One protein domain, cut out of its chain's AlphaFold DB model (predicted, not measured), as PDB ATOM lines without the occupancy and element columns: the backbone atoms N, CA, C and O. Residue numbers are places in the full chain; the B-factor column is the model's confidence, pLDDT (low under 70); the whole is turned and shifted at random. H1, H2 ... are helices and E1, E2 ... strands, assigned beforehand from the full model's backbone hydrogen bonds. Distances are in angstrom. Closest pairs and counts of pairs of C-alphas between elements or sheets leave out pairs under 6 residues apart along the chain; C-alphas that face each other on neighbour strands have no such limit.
ATOM      1  N   ASN A  43      81.192  78.058  38.285       94.69
ATOM      2  CA  ASN A  43      80.583  76.903  37.628       94.69
ATOM      3  C   ASN A  43      80.644  77.079  36.108       94.69
ATOM      4  O   ASN A  43      80.260  78.136  35.608       94.69
ATOM      5  N   PHE A  44      81.085  76.044  35.386       95.38
ATOM      6  CA  PHE A  44      81.222  76.053  33.927       95.38
ATOM      7  C   PHE A  44      80.284  75.047  33.266       95.38
ATOM      8  O   PHE A  44      80.196  73.896  33.689       95.38
ATOM      9  N   GLU A  45      79.644  75.463  32.179       95.75
ATOM     10  CA  GLU A  45      78.839  74.603  31.319       95.75
ATOM     11  C   GLU A  45      79.272  74.788  29.860       95.75
ATOM     12  O   GLU A  45      79.093  75.861  29.282       95.75
ATOM     13  N   LEU A  46      79.837  73.743  29.251       95.62
ATOM     14  CA  LEU A  46      80.159  73.748  27.824       95.62
ATOM     15  C   LEU A  46      78.880  73.670  26.992       95.62
ATOM     16  O   LEU A  46      78.060  72.770  27.173       95.62
ATOM     17  N   ILE A  47      78.742  74.567  26.022       95.19
ATOM     18  CA  ILE A  47      77.628  74.549  25.082       95.19
ATOM     19  C   ILE A  47      78.036  73.748  23.848       95.19
ATOM     20  O   ILE A  47      78.894  74.166  23.071       95.19
ATOM     21  N   ILE A  48      77.389  72.598  23.659       90.31
ATOM     22  CA  ILE A  48      77.565  71.717  22.501       90.31
ATOM     23  C   ILE A  48      76.219  71.399  21.845       90.31
ATOM     24  O   ILE A  48      75.161  71.476  22.469       90.31
ATOM     25  N   LYS A  49      76.269  71.017  20.569       84.19
ATOM     26  CA  LYS A  49      75.153  70.446  19.811       84.19
ATOM     27  C   LYS A  49      75.623  69.166  19.135       84.19
ATOM     28  O   LYS A  49      76.764  69.095  18.674       84.19
ATOM     29  N   GLU A  50      74.739  68.180  19.030       72.19
ATOM     30  CA  GLU A  50      74.977  67.028  18.163       72.19
ATOM     31  C   GLU A  50      75.004  67.499  16.702       72.19
ATOM     32  O   GLU A  50      74.029  68.037  16.179       72.19
ATOM     33  N   LYS A  51      76.165  67.361  16.055       69.06
ATOM     34  CA  LYS A  51      76.431  67.796  14.677       69.06
ATOM     35  C   LYS A  51      77.323  66.762  13.987       69.06
ATOM     36  O   LYS A  51      77.960  65.929  14.632       69.06
ATOM     37  N   LYS A  52      77.404  66.835  12.656       66.19
ATOM     38  CA  LYS A  52      78.374  66.052  11.876       66.19
ATOM     39  C   LYS A  52      79.796  66.357  12.358       66.19
ATOM     40  O   LYS A  52      80.120  67.504  12.656       66.19
ATOM     41  N   SER A  53      80.664  65.342  12.384       64.81
ATOM     42  CA  SER A  53      82.039  65.467  12.898       64.81
ATOM     43  C   SER A  53      82.868  66.588  12.243       64.81
ATOM     44  O   SER A  53      83.780  67.111  12.878       64.81
ATOM     45  N   SER A  54      82.554  66.973  11.003       67.75
ATOM     46  CA  SER A  54      83.244  68.028  10.244       67.75
ATOM     47  C   SER A  54      82.962  69.456  10.722       67.75
ATOM     48  O   SER A  54      83.757  70.354  10.446       67.75
ATOM     49  N   ASP A  55      81.847  69.670  11.426       78.56
ATOM     50  CA  ASP A  55      81.322  71.014  11.712       78.56
ATOM     51  C   ASP A  55      81.594  71.459  13.152       78.56
ATOM     52  O   ASP A  55      81.233  72.571  13.548       78.56
ATOM     53  N   TYR A  56      82.229  70.602  13.954       82.75
ATOM     54  CA  TYR A  56      82.620  70.963  15.308       82.75
ATOM     55  C   TYR A  56      83.688  72.060  15.305       82.75
ATOM     56  O   TYR A  56      84.590  72.097  14.462       82.75
ATOM     57  N   LEU A  57      83.588  72.939  16.297       91.81
ATOM     58  CA  LEU A  57      84.543  74.012  16.522       91.81
ATOM     59  C   LEU A  57      85.773  73.472  17.254       91.81
ATOM     60  O   LEU A  57      85.680  72.572  18.086       91.81
ATOM     61  N   LYS A  58      86.934  74.052  16.955       93.25
ATOM     62  CA  LYS A  58      88.200  73.785  17.663       93.25
ATOM     63  C   LYS A  58      88.414  74.704  18.878       93.25
ATOM     64  O   LYS A  58      89.484  74.721  19.476       93.25
ATOM     65  N   PHE A  59      87.387  75.473  19.219       95.00
ATOM     66  CA  PHE A  59      87.289  76.306  20.409       95.00
ATOM     67  C   PHE A  59      85.918  76.074  21.055       95.00
ATOM     68  O   PHE A  59      84.961  75.692  20.377       95.00
ATOM     69  N   GLY A  60      85.840  76.263  22.368       94.88
ATOM     70  CA  GLY A  60      84.635  76.071  23.165       94.88
ATOM     71  C   GLY A  60      83.892  77.380  23.407       94.88
ATOM     72  O   GLY A  60      84.508  78.438  23.529       94.88
ATOM     73  N   ILE A  61      82.567  77.282  23.519       97.06
ATOM     74  CA  ILE A  61      81.697  78.338  24.047       97.06
ATOM     75  C   ILE A  61      81.109  77.815  25.346       97.06
ATOM     76  O   ILE A  61      80.500  76.746  25.366       97.06
ATOM     77  N   ILE A  62      81.327  78.542  26.431       97.31
ATOM     78  CA  ILE A  62      81.063  78.059  27.784       97.31
ATOM     79  C   ILE A  62      80.252  79.118  28.512       97.31
ATOM     80  O   ILE A  62      80.589  80.297  28.467       97.31
ATOM     81  N   CYS A  63      79.192  78.707  29.194       97.19
ATOM     82  CA  CYS A  63      78.524  79.552  30.170       97.19
ATOM     83  C   CYS A  63      79.250  79.407  31.506       97.19
ATOM     84  O   CYS A  63      79.450  78.295  31.991       97.19
ATOM     85  N   ALA A  64      79.644  80.529  32.092       95.56
ATOM     86  CA  ALA A  64      80.299  80.581  33.384       95.56
ATOM     87  C   ALA A  64      79.421  81.352  34.370       95.56
ATOM     88  O   ALA A  64      78.776  82.337  34.002       95.56
ATOM     89  N   THR A  65      79.368  80.884  35.615       94.81
ATOM     90  CA  THR A  65      78.649  81.564  36.695       94.81
ATOM     91  C   THR A  65      79.526  81.664  37.933       94.81
ATOM     92  O   THR A  65      79.794  80.653  38.583       94.81
ATOM     93  N   ASP A  66      79.919  82.883  38.294       91.62
ATOM     94  CA  ASP A  66      80.662  83.144  39.526       91.62
ATOM     95  C   ASP A  66      79.704  83.228  40.712       91.62
ATOM     96  O   ASP A  66      78.722  83.981  40.690       91.62
ATOM     97  N   ASN A  67      80.005  82.472  41.770       89.00
ATOM     98  CA  ASN A  67      79.290  82.458  43.046       89.00
ATOM     99  C   ASN A  67      77.758  82.331  42.886       89.00
ATOM    100  O   ASN A  67      77.001  82.925  43.655       89.00
ATOM    101  N   ASN A  68      77.303  81.598  41.859       84.19
ATOM    102  CA  ASN A  68      75.893  81.437  41.469       84.19
ATOM    103  C   ASN A  68      75.138  82.747  41.153       84.19
ATOM    104  O   ASN A  68      73.908  82.769  41.194       84.19
ATOM    105  N   LYS A  69      75.847  83.839  40.838       85.81
ATOM    106  CA  LYS A  69      75.254  85.169  40.605       85.81
ATOM    107  C   LYS A  69      75.653  85.769  39.265       85.81
ATOM    108  O   LYS A  69      74.787  86.078  38.452       85.81
ATOM    109  N   THR A  70      76.950  85.952  39.036       87.19
ATOM    110  CA  THR A  70      77.430  86.678  37.856       87.19
ATOM    111  C   THR A  70      77.610  85.710  36.708       87.19
ATOM    112  O   THR A  70      78.504  84.869  36.748       87.19
ATOM    113  N   LYS A  71      76.763  85.835  35.686       93.06
ATOM    114  CA  LYS A  71      76.800  84.990  34.496       93.06
ATOM    115  C   LYS A  71      77.506  85.684  33.341       93.06
ATOM    116  O   LYS A  71      77.259  86.859  33.070       93.06
ATOM    117  N   TYR A  72      78.351  84.947  32.641       95.12
ATOM    118  CA  TYR A  72      79.069  85.423  31.465       95.12
ATOM    119  C   TYR A  72      79.394  84.260  30.531       95.12
ATOM    120  O   TYR A  72      79.199  83.089  30.865       95.12
ATOM    121  N   ILE A  73      79.850  84.592  29.328       97.12
ATOM    122  CA  ILE A  73      80.276  83.611  28.335       97.12
ATOM    123  C   ILE A  73      81.799  83.606  28.295       97.12
ATOM    124  O   ILE A  73      82.426  84.659  28.329       97.12
ATOM    125  N   LEU A  74      82.390  82.424  28.198       96.12
ATOM    126  CA  LEU A  74      83.797  82.238  27.889       96.12
ATOM    127  C   LEU A  74      83.928  81.654  26.485       96.12
ATOM    128  O   LEU A  74      83.261  80.670  26.153       96.12
ATOM    129  N   ILE A  75      84.811  82.237  25.679       96.31
ATOM    130  CA  ILE A  75      85.299  81.618  24.445       96.31
ATOM    131  C   ILE A  75      86.719  81.143  24.698       96.31
ATOM    132  O   ILE A  75      87.604  81.941  24.996       96.31
ATOM    133  N   ALA A  76      86.922  79.832  24.630       94.38
ATOM    134  CA  ALA A  76      88.145  79.200  25.100       94.38
ATOM    135  C   ALA A  76      88.795  78.353  23.999       94.38
ATOM    136  O   ALA A  76      88.096  77.580  23.336       94.38
ATOM    137  N   PRO A  77      90.117  78.456  23.796       94.00
ATOM    138  CA  PRO A  77      90.802  77.628  22.818       94.00
ATOM    139  C   PRO A  77      90.823  76.156  23.247       94.00
ATOM    140  O   PRO A  77      90.674  75.824  24.424       94.00
ATOM    141  N   GLY A  78      91.003  75.254  22.284       91.25
ATOM    142  CA  GLY A  78      91.218  73.834  22.562       91.25
ATOM    143  C   GLY A  78      92.640  73.495  23.023       91.25
ATOM    144  O   GLY A  78      93.598  74.198  22.706       91.25
ATOM    145  N   ASN A  79      92.783  72.381  23.746       82.38
ATOM    146  CA  ASN A  79      94.059  71.808  24.196       82.38
ATOM    147  C   ASN A  79      94.881  71.199  23.045       82.38
ATOM    148  O   ASN A  79      96.084  70.993  23.186       82.38
ATOM    149  N   GLN A  80      94.245  70.887  21.912       70.06
ATOM    150  CA  GLN A  80      94.852  70.226  20.754       70.06
ATOM    151  C   GLN A  80      94.189  70.719  19.458       70.06
ATOM    152  O   GLN A  80      93.143  71.362  19.487       70.06
ATOM    153  N   ASN A  81      94.751  70.366  18.297       68.56
ATOM    154  CA  ASN A  81      94.171  70.676  16.979       68.56
ATOM    155  C   ASN A  81      92.863  69.912  16.658       68.56
ATOM    156  O   ASN A  81      92.431  69.892  15.497       68.56
ATOM    157  N   SER A  82      92.246  69.292  17.665       72.81
ATOM    158  CA  SER A  82      91.006  68.530  17.601       72.81
ATOM    159  C   SER A  82      89.783  69.395  17.924       72.81
ATOM    160  O   SER A  82      89.868  70.497  18.463       72.81
ATOM    161  N   SER A  83      88.621  68.893  17.528       84.19
ATOM    162  CA  SER A  83      87.335  69.511  17.823       84.19
ATOM    163  C   SER A  83      86.971  69.391  19.305       84.19
ATOM    164  O   SER A  83      87.166  68.331  19.897       84.19
ATOM    165  N   ILE A  84      86.372  70.437  19.877       88.50
ATOM    166  CA  ILE A  84      85.905  70.452  21.268       88.50
ATOM    167  C   ILE A  84      84.593  69.675  21.389       88.50
ATOM    168  O   ILE A  84      83.611  69.989  20.712       88.50
ATOM    169  N   ARG A  85      84.582  68.661  22.261       85.94
ATOM    170  CA  ARG A  85      83.403  67.821  22.555       85.94
ATOM    171  C   ARG A  85      83.065  67.760  24.041       85.94
ATOM    172  O   ARG A  85      81.913  67.530  24.384       85.94
ATOM    173  N   ASP A  86      84.051  68.003  24.896       89.38
ATOM    174  CA  ASP A  86      83.913  68.025  26.344       89.38
ATOM    175  C   ASP A  86      84.870  69.054  26.970       89.38
ATOM    176  O   ASP A  86      85.698  69.668  26.288       89.38
ATOM    177  N   MET A  87      84.733  69.256  28.283       90.56
ATOM    178  CA  MET A  87      85.516  70.228  29.049       90.56
ATOM    179  C   MET A  87      87.007  69.874  29.170       90.56
ATOM    180  O   MET A  87      87.817  70.780  29.351       90.56
ATOM    181  N   ASN A  88      87.406  68.605  29.028       89.25
ATOM    182  CA  ASN A  88      88.813  68.194  29.146       89.25
ATOM    183  C   ASN A  88      89.650  68.687  27.960       89.25
ATOM    184  O   ASN A  88      90.875  68.801  28.042       89.25
ATOM    185  N   ASN A  89      89.005  68.984  26.833       88.06
ATOM    186  CA  ASN A  89      89.682  69.512  25.659       88.06
ATOM    187  C   ASN A  89      89.781  71.040  25.645       88.06
ATOM    188  O   ASN A  89      90.284  71.579  24.666       88.06
ATOM    189  N   VAL A  90      89.351  71.739  26.695       91.94
ATOM    190  CA  VAL A  90      89.287  73.204  26.738       91.94
ATOM    191  C   VAL A  90      90.426  73.808  27.565       91.94
ATOM    192  O   VAL A  90      90.724  73.357  28.668       91.94
ATOM    193  N   ARG A  91      91.001  74.908  27.069       91.12
ATOM    194  CA  ARG A  91      91.957  75.770  27.777       91.12
ATOM    195  C   ARG A  91      91.270  76.936  28.473       91.12
ATOM    196  O   ARG A  91      91.244  78.058  27.963       91.12
ATOM    197  N   LEU A  92      90.705  76.677  29.650       89.94
ATOM    198  CA  LEU A  92      90.069  77.722  30.465       89.94
ATOM    199  C   LEU A  92      91.057  78.822  30.885       89.94
ATOM    200  O   LEU A  92      90.674  79.988  30.939       89.94
ATOM    201  N   ASP A  93      92.332  78.467  31.084       86.31
ATOM    202  CA  ASP A  93      93.436  79.388  31.400       86.31
ATOM    203  C   ASP A  93      93.676  80.452  30.315       86.31
ATOM    204  O   ASP A  93      94.325  81.463  30.571       86.31
ATOM    205  N   ARG A  94      93.165  80.222  29.099       88.31
ATOM    206  CA  ARG A  94      93.292  81.112  27.934       88.31
ATOM    207  C   ARG A  94      91.943  81.584  27.406       88.31
ATOM    208  O   ARG A  94      91.843  81.985  26.248       88.31
ATOM    209  N   SER A  95      90.901  81.485  28.221       91.56
ATOM    210  CA  SER A  95      89.564  81.902  27.822       91.56
ATOM    211  C   SER A  95      89.430  83.424  27.744       91.56
ATOM    212  O   SER A  95      90.089  84.169  28.466       91.56
ATOM    213  N   ILE A  96      88.558  83.877  26.845       92.19
ATOM    214  CA  ILE A  96      88.156  85.277  26.728       92.19
ATOM    215  C   ILE A  96      86.743  85.415  27.263       92.19
ATOM    216  O   ILE A  96      85.828  84.717  26.817       92.19
ATOM    217  N   THR A  97      86.577  86.339  28.202       92.31
ATOM    218  CA  THR A  97      85.284  86.667  28.790       92.31
ATOM    219  C   THR A  97      84.495  87.588  27.876       92.31
ATOM    220  O   THR A  97      84.962  88.659  27.498       92.31
ATOM    221  N   LEU A  98      83.266  87.183  27.573       93.12
ATOM    222  CA  LEU A  98      82.268  87.984  26.889       93.12
ATOM    223  C   LEU A  98      81.092  88.254  27.826       93.12
ATOM    224  O   LEU A  98      80.411  87.343  28.306       93.12
ATOM    225  N   LEU A  99      80.812  89.537  28.027       91.50
ATOM    226  CA  LEU A  99      79.549  89.992  28.587       91.50
ATOM    227  C   LEU A  99      78.425  89.802  27.564       91.50
ATOM    228  O   LEU A  99      78.656  89.757  26.353       91.50
ATOM    229  N   LYS A 100      77.176  89.769  28.040       93.25
ATOM    230  CA  LYS A 100      75.991  89.574  27.189       93.25
ATOM    231  C   LYS A 100      75.947  90.522  25.987       93.25
ATOM    232  O   LYS A 100      75.687  90.075  24.875       93.25
ATOM    233  N   LYS A 101      76.252  91.807  26.199       94.00
ATOM    234  CA  LYS A 101      76.279  92.823  25.134       94.00
ATOM    235  C   LYS A 101      77.327  92.501  24.060       94.00
ATOM    236  O   LYS A 101      77.003  92.515  22.879       94.00
ATOM    237  N   GLN A 102      78.544  92.142  24.467       94.75
ATOM    238  CA  GLN A 102      79.620  91.764  23.545       94.75
ATOM    239  C   GLN A 102      79.238  90.504  22.758       94.75
ATOM    240  O   GLN A 102      79.320  90.479  21.535       94.75
ATOM    241  N   ALA A 103      78.702  89.484  23.433       96.88
ATOM    242  CA  ALA A 103      78.223  88.276  22.768       96.88
ATOM    243  C   ALA A 103      77.108  88.571  21.743       96.88
ATOM    244  O   ALA A 103      77.090  87.979  20.667       96.88
ATOM    245  N   GLN A 104      76.205  89.515  22.031       98.00
ATOM    246  CA  GLN A 104      75.177  89.962  21.082       98.00
ATOM    247  C   GLN A 104      75.763  90.707  19.870       98.00
ATOM    248  O   GLN A 104      75.256  90.556  18.761       98.00
ATOM    249  N   GLU A 105      76.822  91.496  20.044       97.75
ATOM    250  CA  GLU A 105      77.515  92.175  18.939       97.75
ATOM    251  C   GLU A 105      78.290  91.188  18.052       97.75
ATOM    252  O   GLU A 105      78.193  91.245  16.820       97.75
ATOM    253  N   LEU A 106      78.974  90.216  18.662       98.19
ATOM    254  CA  LEU A 106      79.581  89.097  17.942       98.19
ATOM    255  C   LEU A 106      78.519  88.312  17.165       98.19
ATOM    256  O   LEU A 106      78.714  87.996  15.992       98.19
ATOM    257  N   LEU A 107      77.367  88.044  17.787       98.50
ATOM    258  CA  LEU A 107      76.266  87.339  17.142       98.50
ATOM    259  C   LEU A 107      75.777  88.064  15.880       98.50
ATOM    260  O   LEU A 107      75.622  87.421  14.844       98.50
ATOM    261  N   LYS A 108      75.600  89.389  15.935       98.31
ATOM    262  CA  LYS A 108      75.239  90.198  14.754       98.31
ATOM    263  C   LYS A 108      76.276  90.066  13.638       98.31
ATOM    264  O   LYS A 108      75.912  89.945  12.470       98.31
ATOM    265  N   SER A 109      77.560  90.043  13.995       98.31
ATOM    266  CA  SER A 109      78.658  89.880  13.034       98.31
ATOM    267  C   SER A 109      78.629  88.501  12.364       98.31
ATOM    268  O   SER A 109      78.806  88.393  11.148       98.31
ATOM    269  N   LEU A 110      78.334  87.443  13.127       98.38
ATOM    270  CA  LEU A 110      78.149  86.089  12.596       98.38
ATOM    271  C   LEU A 110      76.927  86.003  11.673       98.38
ATOM    272  O   LEU A 110      77.017  85.428  10.592       98.38
ATOM    273  N   GLU A 111      75.798  86.602  12.058       98.31
ATOM    274  CA  GLU A 111      74.580  86.635  11.238       98.31
ATOM    275  C   GLU A 111      74.791  87.390   9.923       98.31
ATOM    276  O   GLU A 111      74.417  86.891   8.861       98.31
ATOM    277  N   TYR A 112      75.462  88.545   9.968       97.94
ATOM    278  CA  TYR A 112      75.864  89.270   8.765       97.94
ATOM    279  C   TYR A 112      76.736  88.396   7.856       97.94
ATOM    280  O   TYR A 112      76.482  88.297   6.657       97.94
ATOM    281  N   SER A 113      77.736  87.725   8.424       98.06
ATOM    282  CA  SER A 113      78.660  86.867   7.676       98.06
ATOM    283  C   SER A 113      77.940  85.700   6.991       98.06
ATOM    284  O   SER A 113      78.184  85.417   5.822       98.06
ATOM    285  N   ILE A 114      76.987  85.065   7.682       97.81
ATOM    286  CA  ILE A 114      76.180  83.962   7.137       97.81
ATOM    287  C   ILE A 114      75.290  84.452   5.991       97.81
ATOM    288  O   ILE A 114      75.268  83.833   4.928       97.81
ATOM    289  N   ASN A 115      74.633  85.604   6.150       97.12
ATOM    290  CA  ASN A 115      73.783  86.198   5.110       97.12
ATOM    291  C   ASN A 115      74.560  86.602   3.843       97.12
ATOM    292  O   ASN A 115      73.971  86.762   2.773       97.12
ATOM    293  N   ASN A 116      75.875  86.795   3.952       96.75
ATOM    294  CA  ASN A 116      76.743  87.144   2.831       96.75
ATOM    295  C   ASN A 116      77.573  85.957   2.310       96.75
ATOM    296  O   ASN A 116      78.239  86.107   1.286       96.75
ATOM    297  N   TRP A 117      77.514  84.785   2.954       96.25
ATOM    298  CA  TRP A 117      78.386  83.640   2.667       96.25
ATOM    299  C   TRP A 117      78.321  83.185   1.206       96.25
ATOM    300  O   TRP A 117      79.351  83.038   0.558       96.25
ATOM    301  N   SER A 118      77.112  83.007   0.676       93.81
ATOM    302  CA  SER A 118      76.890  82.480  -0.679       93.81
ATOM    303  C   SER A 118      76.771  83.564  -1.751       93.81
ATOM    304  O   SER A 118      76.411  83.262  -2.889       93.81
ATOM    305  N   LYS A 119      77.020  84.836  -1.414       93.50
ATOM    306  CA  LYS A 119      76.956  85.915  -2.404       93.50
ATOM    307  C   LYS A 119      78.130  85.792  -3.365       93.50
ATOM    308  O   LYS A 119      79.275  85.697  -2.933       93.50
ATOM    309  N   ASN A 120      77.830  85.830  -4.661       92.38
ATOM    310  CA  ASN A 120      78.850  85.915  -5.694       92.38
ATOM    311  C   ASN A 120      79.448  87.327  -5.697       92.38
ATOM    312  O   ASN A 120      78.711  88.308  -5.826       92.38
ATOM    313  N   ILE A 121      80.766  87.426  -5.533       93.06
ATOM    314  CA  ILE A 121      81.482  88.696  -5.438       93.06
ATOM    315  C   ILE A 121      82.314  88.900  -6.713       93.06
ATOM    316  O   ILE A 121      83.190  88.080  -6.998       93.06
ATOM    317  N   PRO A 122      82.074  89.982  -7.482       91.31
ATOM    318  CA  PRO A 122      82.885  90.320  -8.651       91.31
ATOM    319  C   PRO A 122      84.375  90.455  -8.319       91.31
ATOM    320  O   PRO A 122      84.738  90.804  -7.199       91.31
ATOM    321  N   GLN A 123      85.244  90.261  -9.316       89.44
ATOM    322  CA  GLN A 123      86.703  90.191  -9.131       89.44
ATOM    323  C   GLN A 123      87.329  91.398  -8.411       89.44
ATOM    324  O   GLN A 123      88.312  91.219  -7.696       89.44
ATOM    325  N   LEU A 124      86.764  92.596  -8.586       92.06
ATOM    326  CA  LEU A 124      87.270  93.850  -8.012       92.06
ATOM    327  C   LEU A 124      86.587  94.253  -6.694       92.06
ATOM    328  O   LEU A 124      86.927  95.288  -6.129       92.06
ATOM    329  N   ASN A 125      85.640  93.451  -6.200       91.50
ATOM    330  CA  ASN A 125      84.865  93.757  -5.002       91.50
ATOM    331  C   ASN A 125      85.229  92.814  -3.848       91.50
ATOM    332  O   ASN A 125      85.761  91.719  -4.038       91.50
ATOM    333  N   GLY A 126      84.893  93.231  -2.629       92.81
ATOM    334  CA  GLY A 126      85.045  92.423  -1.427       92.81
ATOM    335  C   GLY A 126      84.054  92.851  -0.354       92.81
ATOM    336  O   GLY A 126      83.690  94.022  -0.261       92.81
ATOM    337  N   ILE A 127      83.616  91.892   0.452       94.69
ATOM    338  CA  ILE A 127      82.886  92.130   1.696       94.69
ATOM    339  C   ILE A 127      83.835  91.775   2.830       94.69
ATOM    340  O   ILE A 127      84.423  90.697   2.804       94.69
ATOM    341  N   ASN A 128      83.974  92.663   3.811       96.19
ATOM    342  CA  ASN A 128      84.750  92.411   5.019       96.19
ATOM    343  C   ASN A 128      83.979  92.894   6.248       96.19
ATOM    344  O   ASN A 128      83.368  93.963   6.218       96.19
ATOM    345  N   ILE A 129      84.040  92.124   7.325       96.62
ATOM    346  CA  ILE A 129      83.620  92.553   8.657       96.62
ATOM    347  C   ILE A 129      84.672  92.115   9.667       96.62
ATOM    348  O   ILE A 129      85.197  91.003   9.600       96.62
ATOM    349  N   GLU A 130      84.949  93.008  10.606       96.75
ATOM    350  CA  GLU A 130      85.847  92.780  11.723       96.75
ATOM    351  C   GLU A 130      85.083  93.046  13.018       96.75
ATOM    352  O   GLU A 130      84.417  94.071  13.170       96.75
ATOM    353  N   TYR A 131      85.180  92.102  13.944       96.62
ATOM    354  CA  TYR A 131      84.697  92.224  15.307       96.62
ATOM    355  C   TYR A 131      85.866  91.999  16.262       96.62
ATOM    356  O   TYR A 131      86.605  91.025  16.109       96.62
ATOM    357  N   LEU A 132      86.010  92.877  17.252       94.25
ATOM    358  CA  LEU A 132      87.101  92.849  18.219       94.25
ATOM    359  C   LEU A 132      86.563  93.063  19.635       94.25
ATOM    360  O   LEU A 132      85.813  94.000  19.893       94.25
ATOM    361  N   VAL A 133      87.009  92.212  20.555       90.25
ATOM    362  CA  VAL A 133      86.962  92.441  21.997       90.25
ATOM    363  C   VAL A 133      88.395  92.477  22.490       90.25
ATOM    364  O   VAL A 133      89.112  91.480  22.417       90.25
ATOM    365  N   ALA A 134      88.790  93.635  22.991       84.88
ATOM    366  CA  ALA A 134      90.088  93.895  23.584       84.88
ATOM    367  C   ALA A 134      89.886  94.783  24.825       84.88
ATOM    368  O   ALA A 134      88.860  95.465  24.916       84.88
ATOM    369  N   PRO A 135      90.809  94.762  25.802       70.12
ATOM    370  CA  PRO A 135      90.821  95.782  26.849       70.12
ATOM    371  C   PRO A 135      90.956  97.182  26.225       70.12
ATOM    372  O   PRO A 135      91.653  97.361  25.231       70.12
ATOM    373  N   GLU A 136      90.317  98.183  26.826       62.03
ATOM    374  CA  GLU A 136      90.391  99.575  26.355       62.03
ATOM    375  C   GLU A 136      91.767 100.214  26.622       62.03
ATOM    376  O   GLU A 136      92.203 101.090  25.882       62.03
ATOM    377  N   GLN A 137      92.480  99.742  27.650       56.66
ATOM    378  CA  GLN A 137      93.873 100.100  27.909       56.66
ATOM    379  C   GLN A 137      94.775  98.944  27.475       56.66
ATOM    380  O   GLN A 137      94.813  97.888  28.115       56.66
ATOM    381  N   GLU A 138      95.495  99.139  26.371       50.78
ATOM    382  CA  GLU A 138      96.611  98.280  25.992       50.78
ATOM    383  C   GLU A 138      97.677  98.365  27.091       50.78
ATOM    384  O   GLU A 138      98.259  99.419  27.315       50.78
ATOM    385  N   ILE A 139      97.922  97.244  27.775       54.78
ATOM    386  CA  ILE A 139      99.063  97.035  28.676       54.78
ATOM    387  C   ILE A 139      99.058  97.964  29.904       54.78
ATOM    388  O   ILE A 139      99.626  99.053  29.917       54.78
ATOM    389  N   ILE A 140      98.514  97.471  31.017       53.91
ATOM    390  CA  ILE A 140      98.849  98.047  32.323       53.91
ATOM    391  C   ILE A 140     100.203  97.464  32.723       53.91
ATOM    392  O   ILE A 140     100.319  96.266  33.002       53.91
ATOM    393  N   GLN A 141     101.236  98.303  32.725       49.47
ATOM    394  CA  GLN A 141     102.527  97.964  33.308       49.47
ATOM    395  C   GLN A 141     102.326  97.776  34.819       49.47
ATOM    396  O   GLN A 141     102.065  98.732  35.543       49.47
ATOM    397  N   GLN A 142     102.367  96.528  35.291       54.12
ATOM    398  CA  GLN A 142     102.180  96.210  36.712       54.12
ATOM    399  C   GLN A 142     103.445  96.485  37.532       54.12
ATOM    400  O   GLN A 142     103.371  96.676  38.742       54.12
ATOM    401  N   SER A 143     104.605  96.491  36.877       53.59
ATOM    402  CA  SER A 143     105.894  96.947  37.407       53.59
ATOM    403  C   SER A 143     106.862  97.171  36.243       53.59
ATOM    404  O   SER A 143     106.552  96.793  35.111       53.59
ATOM    405  N   ASP A 144     108.060  97.691  36.516       52.66
ATOM    406  CA  ASP A 144     109.117  97.910  35.516       52.66
ATOM    407  C   ASP A 144     109.399  96.685  34.625       52.66
ATOM    408  O   ASP A 144     109.799  96.846  33.476       52.66
ATOM    409  N   ASN A 145     109.114  95.468  35.113       45.53
ATOM    410  CA  ASN A 145     109.383  94.209  34.412       45.53
ATOM    411  C   ASN A 145     108.137  93.348  34.115       45.53
ATOM    412  O   ASN A 145     108.284  92.247  33.582       45.53
ATOM    413  N   VAL A 146     106.921  93.788  34.466       40.84
ATOM    414  CA  VAL A 146     105.698  92.973  34.309       40.84
ATOM    415  C   VAL A 146     104.667  93.698  33.456       40.84
ATOM    416  O   VAL A 146     104.072  94.693  33.867       40.84
ATOM    417  N   VAL A 147     104.422  93.137  32.274       51.50
ATOM    418  CA  VAL A 147     103.350  93.531  31.359       51.50
ATOM    419  C   VAL A 147     102.248  92.479  31.415       51.50
ATOM    420  O   VAL A 147     102.486  91.309  31.107       51.50
ATOM    421  N   THR A 148     101.033  92.892  31.779       50.56
ATOM    422  CA  THR A 148      99.865  92.008  31.742       50.56
ATOM    423  C   THR A 148      99.183  92.113  30.387       50.56
ATOM    424  O   THR A 148      98.681  93.167  30.001       50.56
ATOM    425  N   TRP A 149      99.152  90.993  29.673       54.31
ATOM    426  CA  TRP A 149      98.414  90.847  28.425       54.31
ATOM    427  C   TRP A 149      96.991  90.405  28.746       54.31
ATOM    428  O   TRP A 149      96.796  89.348  29.350       54.31
ATOM    429  N   TYR A 150      95.995  91.185  28.335       64.88
ATOM    430  CA  TYR A 150      94.610  90.730  28.394       64.88
ATOM    431  C   TYR A 150      94.283  89.937  27.129       64.88
ATOM    432  O   TYR A 150      94.692  90.326  26.032       64.88
ATOM    433  N   PRO A 151      93.557  88.820  27.255       72.38
ATOM    434  CA  PRO A 151      93.221  88.003  26.107       72.38
ATOM    435  C   PRO A 151      92.200  88.738  25.225       72.38
ATOM    436  O   PRO A 151      91.188  89.240  25.713       72.38
ATOM    437  N   THR A 152      92.470  88.796  23.922       88.38
ATOM    438  CA  THR A 152      91.596  89.429  22.928       88.38
ATOM    439  C   THR A 152      90.806  88.378  22.163       88.38
ATOM    440  O   THR A 152      91.275  87.263  21.935       88.38
ATOM    441  N   LEU A 153      89.600  88.731  21.735       94.69
ATOM    442  CA  LEU A 153      88.857  87.961  20.747       94.69
ATOM    443  C   LEU A 153      88.728  88.790  19.483       94.69
ATOM    444  O   LEU A 153      88.180  89.887  19.524       94.69
ATOM    445  N   LYS A 154      89.145  88.233  18.349       96.19
ATOM    446  CA  LYS A 154      88.899  88.823  17.037       96.19
ATOM    447  C   LYS A 154      88.154  87.836  16.151       96.19
ATOM    448  O   LYS A 154      88.546  86.679  16.025       96.19
ATOM    449  N   PHE A 155      87.082  88.294  15.523       98.12
ATOM    450  CA  PHE A 155      86.389  87.569  14.470       98.12
ATOM    451  C   PHE A 155      86.453  88.387  13.186       98.12
ATOM    452  O   PHE A 155      86.011  89.531  13.156       98.12
ATOM    453  N   ASN A 156      86.989  87.787  12.129       97.38
ATOM    454  CA  ASN A 156      86.989  88.367  10.795       97.38
ATOM    455  C   ASN A 156      86.177  87.489   9.866       97.38
ATOM    456  O   ASN A 156      86.296  86.263   9.891       97.38
ATOM    457  N   TYR A 157      85.424  88.120   8.985       98.12
ATOM    458  CA  TYR A 157      84.858  87.449   7.835       98.12
ATOM    459  C   TYR A 157      85.144  88.263   6.591       98.12
ATOM    460  O   TYR A 157      84.932  89.474   6.567       98.12
ATOM    461  N   GLN A 158      85.575  87.563   5.553       96.62
ATOM    462  CA  GLN A 158      85.756  88.121   4.228       96.62
ATOM    463  C   GLN A 158      85.036  87.262   3.194       96.62
ATOM    464  O   GLN A 158      84.984  86.039   3.319       96.62
ATOM    465  N   ASN A 159      84.521  87.893   2.147       96.69
ATOM    466  CA  ASN A 159      84.081  87.218   0.933       96.69
ATOM    467  C   ASN A 159      84.519  88.035  -0.277       96.69
ATOM    468  O   ASN A 159      84.209  89.222  -0.390       96.69
ATOM    469  N   ASN A 160      85.288  87.402  -1.152       94.75
ATOM    470  CA  ASN A 160      85.843  87.988  -2.364       94.75
ATOM    471  C   ASN A 160      85.754  86.965  -3.508       94.75
ATOM    472  O   ASN A 160      85.116  85.923  -3.376       94.75
ATOM    473  N   SER A 161      86.415  87.231  -4.632       93.00
ATOM    474  CA  SER A 161      86.412  86.331  -5.796       93.00
ATOM    475  C   SER A 161      86.993  84.932  -5.546       93.00
ATOM    476  O   SER A 161      86.738  84.025  -6.333       93.00
ATOM    477  N   LYS A 162      87.744  84.728  -4.455       92.56
ATOM    478  CA  LYS A 162      88.244  83.412  -4.017       92.56
ATOM    479  C   LYS A 162      87.259  82.675  -3.103       92.56
ATOM    480  O   LYS A 162      87.505  81.523  -2.754       92.56
ATOM    481  N   GLY A 163      86.158  83.323  -2.731       94.06
ATOM    482  CA  GLY A 163      85.117  82.789  -1.868       94.06
ATOM    483  C   GLY A 163      85.169  83.306  -0.425       94.06
ATOM    484  O   GLY A 163      86.014  84.134  -0.065       94.06
ATOM    485  N   PRO A 164      84.230  82.829   0.408       96.50
ATOM    486  CA  PRO A 164      84.080  83.254   1.790       96.50
ATOM    487  C   PRO A 164      85.076  82.564   2.733       96.50
ATOM    488  O   PRO A 164      85.355  81.371   2.614       96.50
ATOM    489  N   LEU A 165      85.553  83.304   3.731       96.69
ATOM    490  CA  LEU A 165      86.384  82.789   4.815       96.69
ATOM    491  C   LEU A 165      86.047  83.510   6.121       96.69
ATOM    492  O   LEU A 165      86.123  84.736   6.194       96.69
ATOM    493  N   GLY A 166      85.703  82.742   7.156       97.44
ATOM    494  CA  GLY A 166      85.639  83.225   8.533       97.44
ATOM    495  C   GLY A 166      86.895  82.838   9.311       97.44
ATOM    496  O   GLY A 166      87.426  81.743   9.134       97.44
ATOM    497  N   ILE A 167      87.355  83.715  10.193       97.06
ATOM    498  CA  ILE A 167      88.537  83.521  11.031       97.06
ATOM    499  C   ILE A 167      88.190  83.949  12.452       97.06
ATOM    500  O   ILE A 167      87.735  85.070  12.666       97.06
ATOM    501  N   VAL A 168      88.456  83.080  13.423       97.06
ATOM    502  CA  VAL A 168      88.423  83.418  14.850       97.06
ATOM    503  C   VAL A 168      89.842  83.391  15.388       97.06
ATOM    504  O   VAL A 168      90.576  82.423  15.192       97.06
ATOM    505  N   ILE A 169      90.217  84.460  16.071       95.06
ATOM    506  CA  ILE A 169      91.492  84.619  16.748       95.06
ATOM    507  C   ILE A 169      91.214  84.803  18.234       95.06
ATOM    508  O   ILE A 169      90.412  85.659  18.605       95.06
ATOM    509  N   LEU A 170      91.884  84.007  19.064       93.56
ATOM    510  CA  LEU A 170      91.836  84.114  20.520       93.56
ATOM    511  C   LEU A 170      93.246  84.400  21.046       93.56
ATOM    512  O   LEU A 170      94.167  83.640  20.754       93.56
ATOM    513  N   GLY A 171      93.412  85.457  21.835       88.75
ATOM    514  CA  GLY A 171      94.692  85.870  22.409       88.75
ATOM    515  C   GLY A 171      95.586  86.674  21.459       88.75
ATOM    516  O   GLY A 171      95.299  86.840  20.275       88.75
ATOM    517  N   GLU A 172      96.711  87.137  22.004       82.00
ATOM    518  CA  GLU A 172      97.699  87.986  21.328       82.00
ATOM    519  C   GLU A 172      99.105  87.367  21.357       82.00
ATOM    520  O   GLU A 172      99.412  86.483  22.166       82.00
ATOM    521  N   GLY A 173      99.979  87.851  20.469       80.38
ATOM    522  CA  GLY A 173     101.397  87.475  20.432       80.38
ATOM    523  C   GLY A 173     101.632  85.962  20.315       80.38
ATOM    524  O   GLY A 173     100.990  85.275  19.523       80.38
ATOM    525  N   PHE A 174     102.557  85.431  21.122       73.25
ATOM    526  CA  PHE A 174     102.916  84.003  21.138       73.25
ATOM    527  C   PHE A 174     101.814  83.077  21.682       73.25
ATOM    528  O   PHE A 174     101.934  81.859  21.580       73.25
ATOM    529  N   LEU A 175     100.748  83.632  22.264       80.25
ATOM    530  CA  LEU A 175      99.631  82.885  22.852       80.25
ATOM    531  C   LEU A 175      98.366  82.957  21.991       80.25
ATOM    532  O   LEU A 175      97.266  82.679  22.470       80.25
ATOM    533  N   LYS A 176      98.529  83.337  20.724       87.81
ATOM    534  CA  LYS A 176      97.457  83.483  19.753       87.81
ATOM    535  C   LYS A 176      97.014  82.130  19.191       87.81
ATOM    536  O   LYS A 176      97.816  81.369  18.656       87.81
ATOM    537  N   TYR A 177      95.712  81.880  19.232       91.94
ATOM    538  CA  TYR A 177      95.053  80.749  18.583       91.94
ATOM    539  C   TYR A 177      94.301  81.237  17.358       91.94
ATOM    540  O   TYR A 177      93.602  82.244  17.421       91.94
ATOM    541  N   TYR A 178      94.430  80.510  16.254       92.88
ATOM    542  CA  TYR A 178      93.839  80.863  14.970       92.88
ATOM    543  C   TYR A 178      92.948  79.723  14.474       92.88
ATOM    544  O   TYR A 178      93.389  78.577  14.369       92.88
ATOM    545  N   TYR A 179      91.691  80.040  14.165       94.19
ATOM    546  CA  TYR A 179      90.681  79.069  13.767       94.19
ATOM    547  C   TYR A 179      89.974  79.494  12.487       94.19
ATOM    548  O   TYR A 179      89.230  80.474  12.464       94.19
ATOM    549  N   GLU A 180      90.143  78.698  11.433       94.38
ATOM    550  CA  GLU A 180      89.425  78.900  10.177       94.38
ATOM    551  C   GLU A 180      88.031  78.274  10.220       94.38
ATOM    552  O   GLU A 180      87.844  77.060  10.391       94.38
ATOM    553  N   LEU A 181      87.040  79.122   9.983       94.75
ATOM    554  CA  LEU A 181      85.659  78.760   9.712       94.75
ATOM    555  C   LEU A 181      85.478  78.741   8.192       94.75
ATOM    556  O   LEU A 181      84.855  79.622   7.613       94.75
ATOM    557  N   ASN A 182      86.083  77.745   7.545       91.25
ATOM    558  CA  ASN A 182      86.125  77.586   6.085       91.25
ATOM    559  C   ASN A 182      84.873  76.922   5.477       91.25
ATOM    560  O   ASN A 182      84.876  76.533   4.313       91.25
ATOM    561  N   SER A 183      83.803  76.761   6.257       93.12
ATOM    562  CA  SER A 183      82.518  76.257   5.780       93.12
ATOM    563  C   SER A 183      81.374  77.004   6.453       93.12
ATOM    564  O   SER A 183      81.473  77.386   7.625       93.12
ATOM    565  N   ILE A 184      80.257  77.148   5.734       94.62
ATOM    566  CA  ILE A 184      79.043  77.750   6.296       94.62
ATOM    567  C   ILE A 184      78.584  76.987   7.542       94.62
ATOM    568  O   ILE A 184      78.251  77.608   8.543       94.62
ATOM    569  N   GLY A 185      78.692  75.652   7.541       94.00
ATOM    570  CA  GLY A 185      78.292  74.808   8.668       94.00
ATOM    571  C   GLY A 185      79.043  75.121   9.965       94.00
ATOM    572  O   GLY A 185      78.426  75.136  11.029       94.00
ATOM    573  N   LYS A 186      80.345  75.440   9.895       93.88
ATOM    574  CA  LYS A 186      81.128  75.875  11.066       93.88
ATOM    575  C   LYS A 186      80.691  77.250  11.565       93.88
ATOM    576  O   LYS A 186      80.567  77.451  12.771       93.88
ATOM    577  N   LEU A 187      80.444  78.186  10.650       95.00
ATOM    578  CA  LEU A 187      80.003  79.537  10.993       95.00
ATOM    579  C   LEU A 187      78.602  79.529  11.625       95.00
ATOM    580  O   LEU A 187      78.369  80.171  12.648       95.00
ATOM    581  N   GLU A 188      77.690  78.735  11.067       95.81
ATOM    582  CA  GLU A 188      76.362  78.493  11.626       95.81
ATOM    583  C   GLU A 188      76.426  77.791  12.977       95.81
ATOM    584  O   GLU A 188      75.688  78.165  13.885       95.81
ATOM    585  N   ASN A 189      77.322  76.813  13.142       95.19
ATOM    586  CA  ASN A 189      77.522  76.162  14.431       95.19
ATOM    587  C   ASN A 189      77.990  77.176  15.485       95.19
ATOM    588  O   ASN A 189      77.426  77.230  16.574       95.19
ATOM    589  N   PHE A 190      78.945  78.045  15.145       96.69
ATOM    590  CA  PHE A 190      79.375  79.112  16.046       96.69
ATOM    591  C   PHE A 190      78.218  80.043  16.426       96.69
ATOM    592  O   PHE A 190      77.947  80.229  17.615       96.69
ATOM    593  N   ARG A 191      77.475  80.554  15.436       97.44
ATOM    594  CA  ARG A 191      76.272  81.368  15.664       97.44
ATOM    595  C   ARG A 191      75.300  80.663  16.612       97.44
ATOM    596  O   ARG A 191      74.817  81.268  17.563       97.44
ATOM    597  N   ASP A 192      74.999  79.399  16.354       96.69
ATOM    598  CA  ASP A 192      73.972  78.645  17.066       96.69
ATOM    599  C   ASP A 192      74.342  78.345  18.518       96.69
ATOM    600  O   ASP A 192      73.486  78.439  19.400       96.69
ATOM    601  N   LEU A 193      75.599  77.976  18.768       96.62
ATOM    602  CA  LEU A 193      76.104  77.743  20.118       96.62
ATOM    603  C   LEU A 193      76.166  79.062  20.903       96.62
ATOM    604  O   LEU A 193      75.757  79.102  22.063       96.62
ATOM    605  N   LEU A 194      76.574  80.160  20.256       97.88
ATOM    606  CA  LEU A 194      76.581  81.487  20.872       97.88
ATOM    607  C   LEU A 194      75.161  81.971  21.204       97.88
ATOM    608  O   LEU A 194      74.939  82.487  22.297       97.88
ATOM    609  N   LYS A 195      74.179  81.748  20.315       97.88
ATOM    610  CA  LYS A 195      72.757  82.032  20.589       97.88
ATOM    611  C   LYS A 195      72.279  81.318  21.847       97.88
ATOM    612  O   LYS A 195      71.684  81.955  22.710       97.88
ATOM    613  N   ILE A 196      72.568  80.021  21.976       97.06
ATOM    614  CA  ILE A 196      72.210  79.253  23.177       97.06
ATOM    615  C   ILE A 196      72.878  79.852  24.412       97.06
ATOM    616  O   ILE A 196      72.201  80.104  25.408       97.06
ATOM    617  N   ALA A 197      74.179  80.129  24.341       97.38
ATOM    618  CA  ALA A 197      74.921  80.682  25.466       97.38
ATOM    619  C   ALA A 197      74.323  82.019  25.948       97.38
ATOM    620  O   ALA A 197      74.120  82.207  27.145       97.38
ATOM    621  N   ILE A 198      73.935  82.907  25.023       97.62
ATOM    622  CA  ILE A 198      73.292  84.197  25.333       97.62
ATOM    623  C   ILE A 198      71.946  84.020  26.049       97.62
ATOM    624  O   ILE A 198      71.603  84.840  26.898       97.62
ATOM    625  N   THR A 199      71.174  82.977  25.727       96.75
ATOM    626  CA  THR A 199      69.884  82.716  26.402       96.75
ATOM    627  C   THR A 199      70.040  82.202  27.832       96.75
ATOM    628  O   THR A 199      69.117  82.338  28.629       96.75
ATOM    629  N   LYS A 200      71.199  81.623  28.166       93.94
ATOM    630  CA  LYS A 200      71.486  81.047  29.486       93.94
ATOM    631  C   LYS A 200      72.031  82.063  30.495       93.94
ATOM    632  O   LYS A 200      71.963  81.804  31.707       93.94
ATOM    633  N   ILE A 201      72.564  83.190  30.005       89.50
ATOM    634  CA  ILE A 201      73.173  84.254  30.816       89.50
ATOM    635  C   ILE A 201      72.279  85.477  31.017       89.50
ATOM    636  O   ILE A 201      71.571  85.916  30.076       89.50
TER     637      ILE A 201
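What this domain is: This is residues 43 to 201 of the 201 residues of an uncharacterized protein of Calditrichaeota bacterium (UniProt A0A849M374). Two helices side by side, H1 and H2, pack on one face of each of two four-stranded sheets, H1 mainly on E5 and E8 of one, H2 mainly on E2 and E3 of the other. The two sheets come close where the C-alphas of Pro 77 and Ile 96 near that of Leu 170, 7.0 A and 7.3 A away, and the small hairpin of E6 and E7, which follows E5 and precedes E8 along the chain, lies apart from the strands of both sheets. The printed part has 159 residues, with two named helices and ten named strands in the order E1 E2 E3 E4 H1 E5 E6 E7 E8 E9 E10 H2; the three sheets, E5 E8 E9 E10, E1 E2 E3 E4 and the two-stranded E6 E7, are antiparallel, and the class is mixed, helices and strands. The whole is compact, with a radius of gyration of the C-alphas of 16.3 A and spans of 51 by 40 by 29 A.

Where its parts are: Find E5 at residues 127 to 133, 20.7 A long, E8 at 153 to 160, 23.3 A, E9 at 163 to 170, 23.4 A, and E10 at 177 to 181. In the other sheet look for E1 at 43 to 46, starting from C-alpha 43 at (80.583, 76.903, 37.628), E2 at 59 to 66, 21.4 A, E3 at 70 to 77, 22.1 A, and E4 at 96 to 98. H1 is residues 100 to 116, 24.5 A; E6 is 140 to 143 and E7 is 146 to 148. H2, residues 184 to 200, runs 24.6 A to C-alpha 200 at (71.486, 81.047, 29.486).

How they stand to each other: Start at E8, antiparallel to E5, with N 131 and O 155 2.8 A apart. E8, E9 and E10 form a meander, each strand the antiparallel neighbour of the one before; see N 156 and O 167, 2.9 A, and N 168 and O 179, 2.9 A. H1 is on this sheet at a height of 9.6 A, along the strands, its Leu 106 C-alpha 6.5 A from that of Tyr 131. H1 and H2 touch, closest at the C-alphas of Leu 110 and Arg 191, 5.9 A, with a shallow tilt of 25 degrees, opposite ways. H2 is on the sheet E1 E2 E3 E4, also a meander, at a height of 10.4 A. There look at N 45 and O 63, 2.8 A, N 62 and O 74, 2.9 A, and N 75 and O 96, 2.9 A. In H1 and H2 every O i to N i+4 pair is within hydrogen-bond range.

The domain as a whole: The C-alphas of Asn 67 and Gln 123 are farthest apart, 53.3 A. The printed part has no cut; the links E1 to E2 and E3 to E4 are long. Mean pLDDT of the printed part is 87.9; residues 51 to 54, 81 and 136 to 150 are under 70.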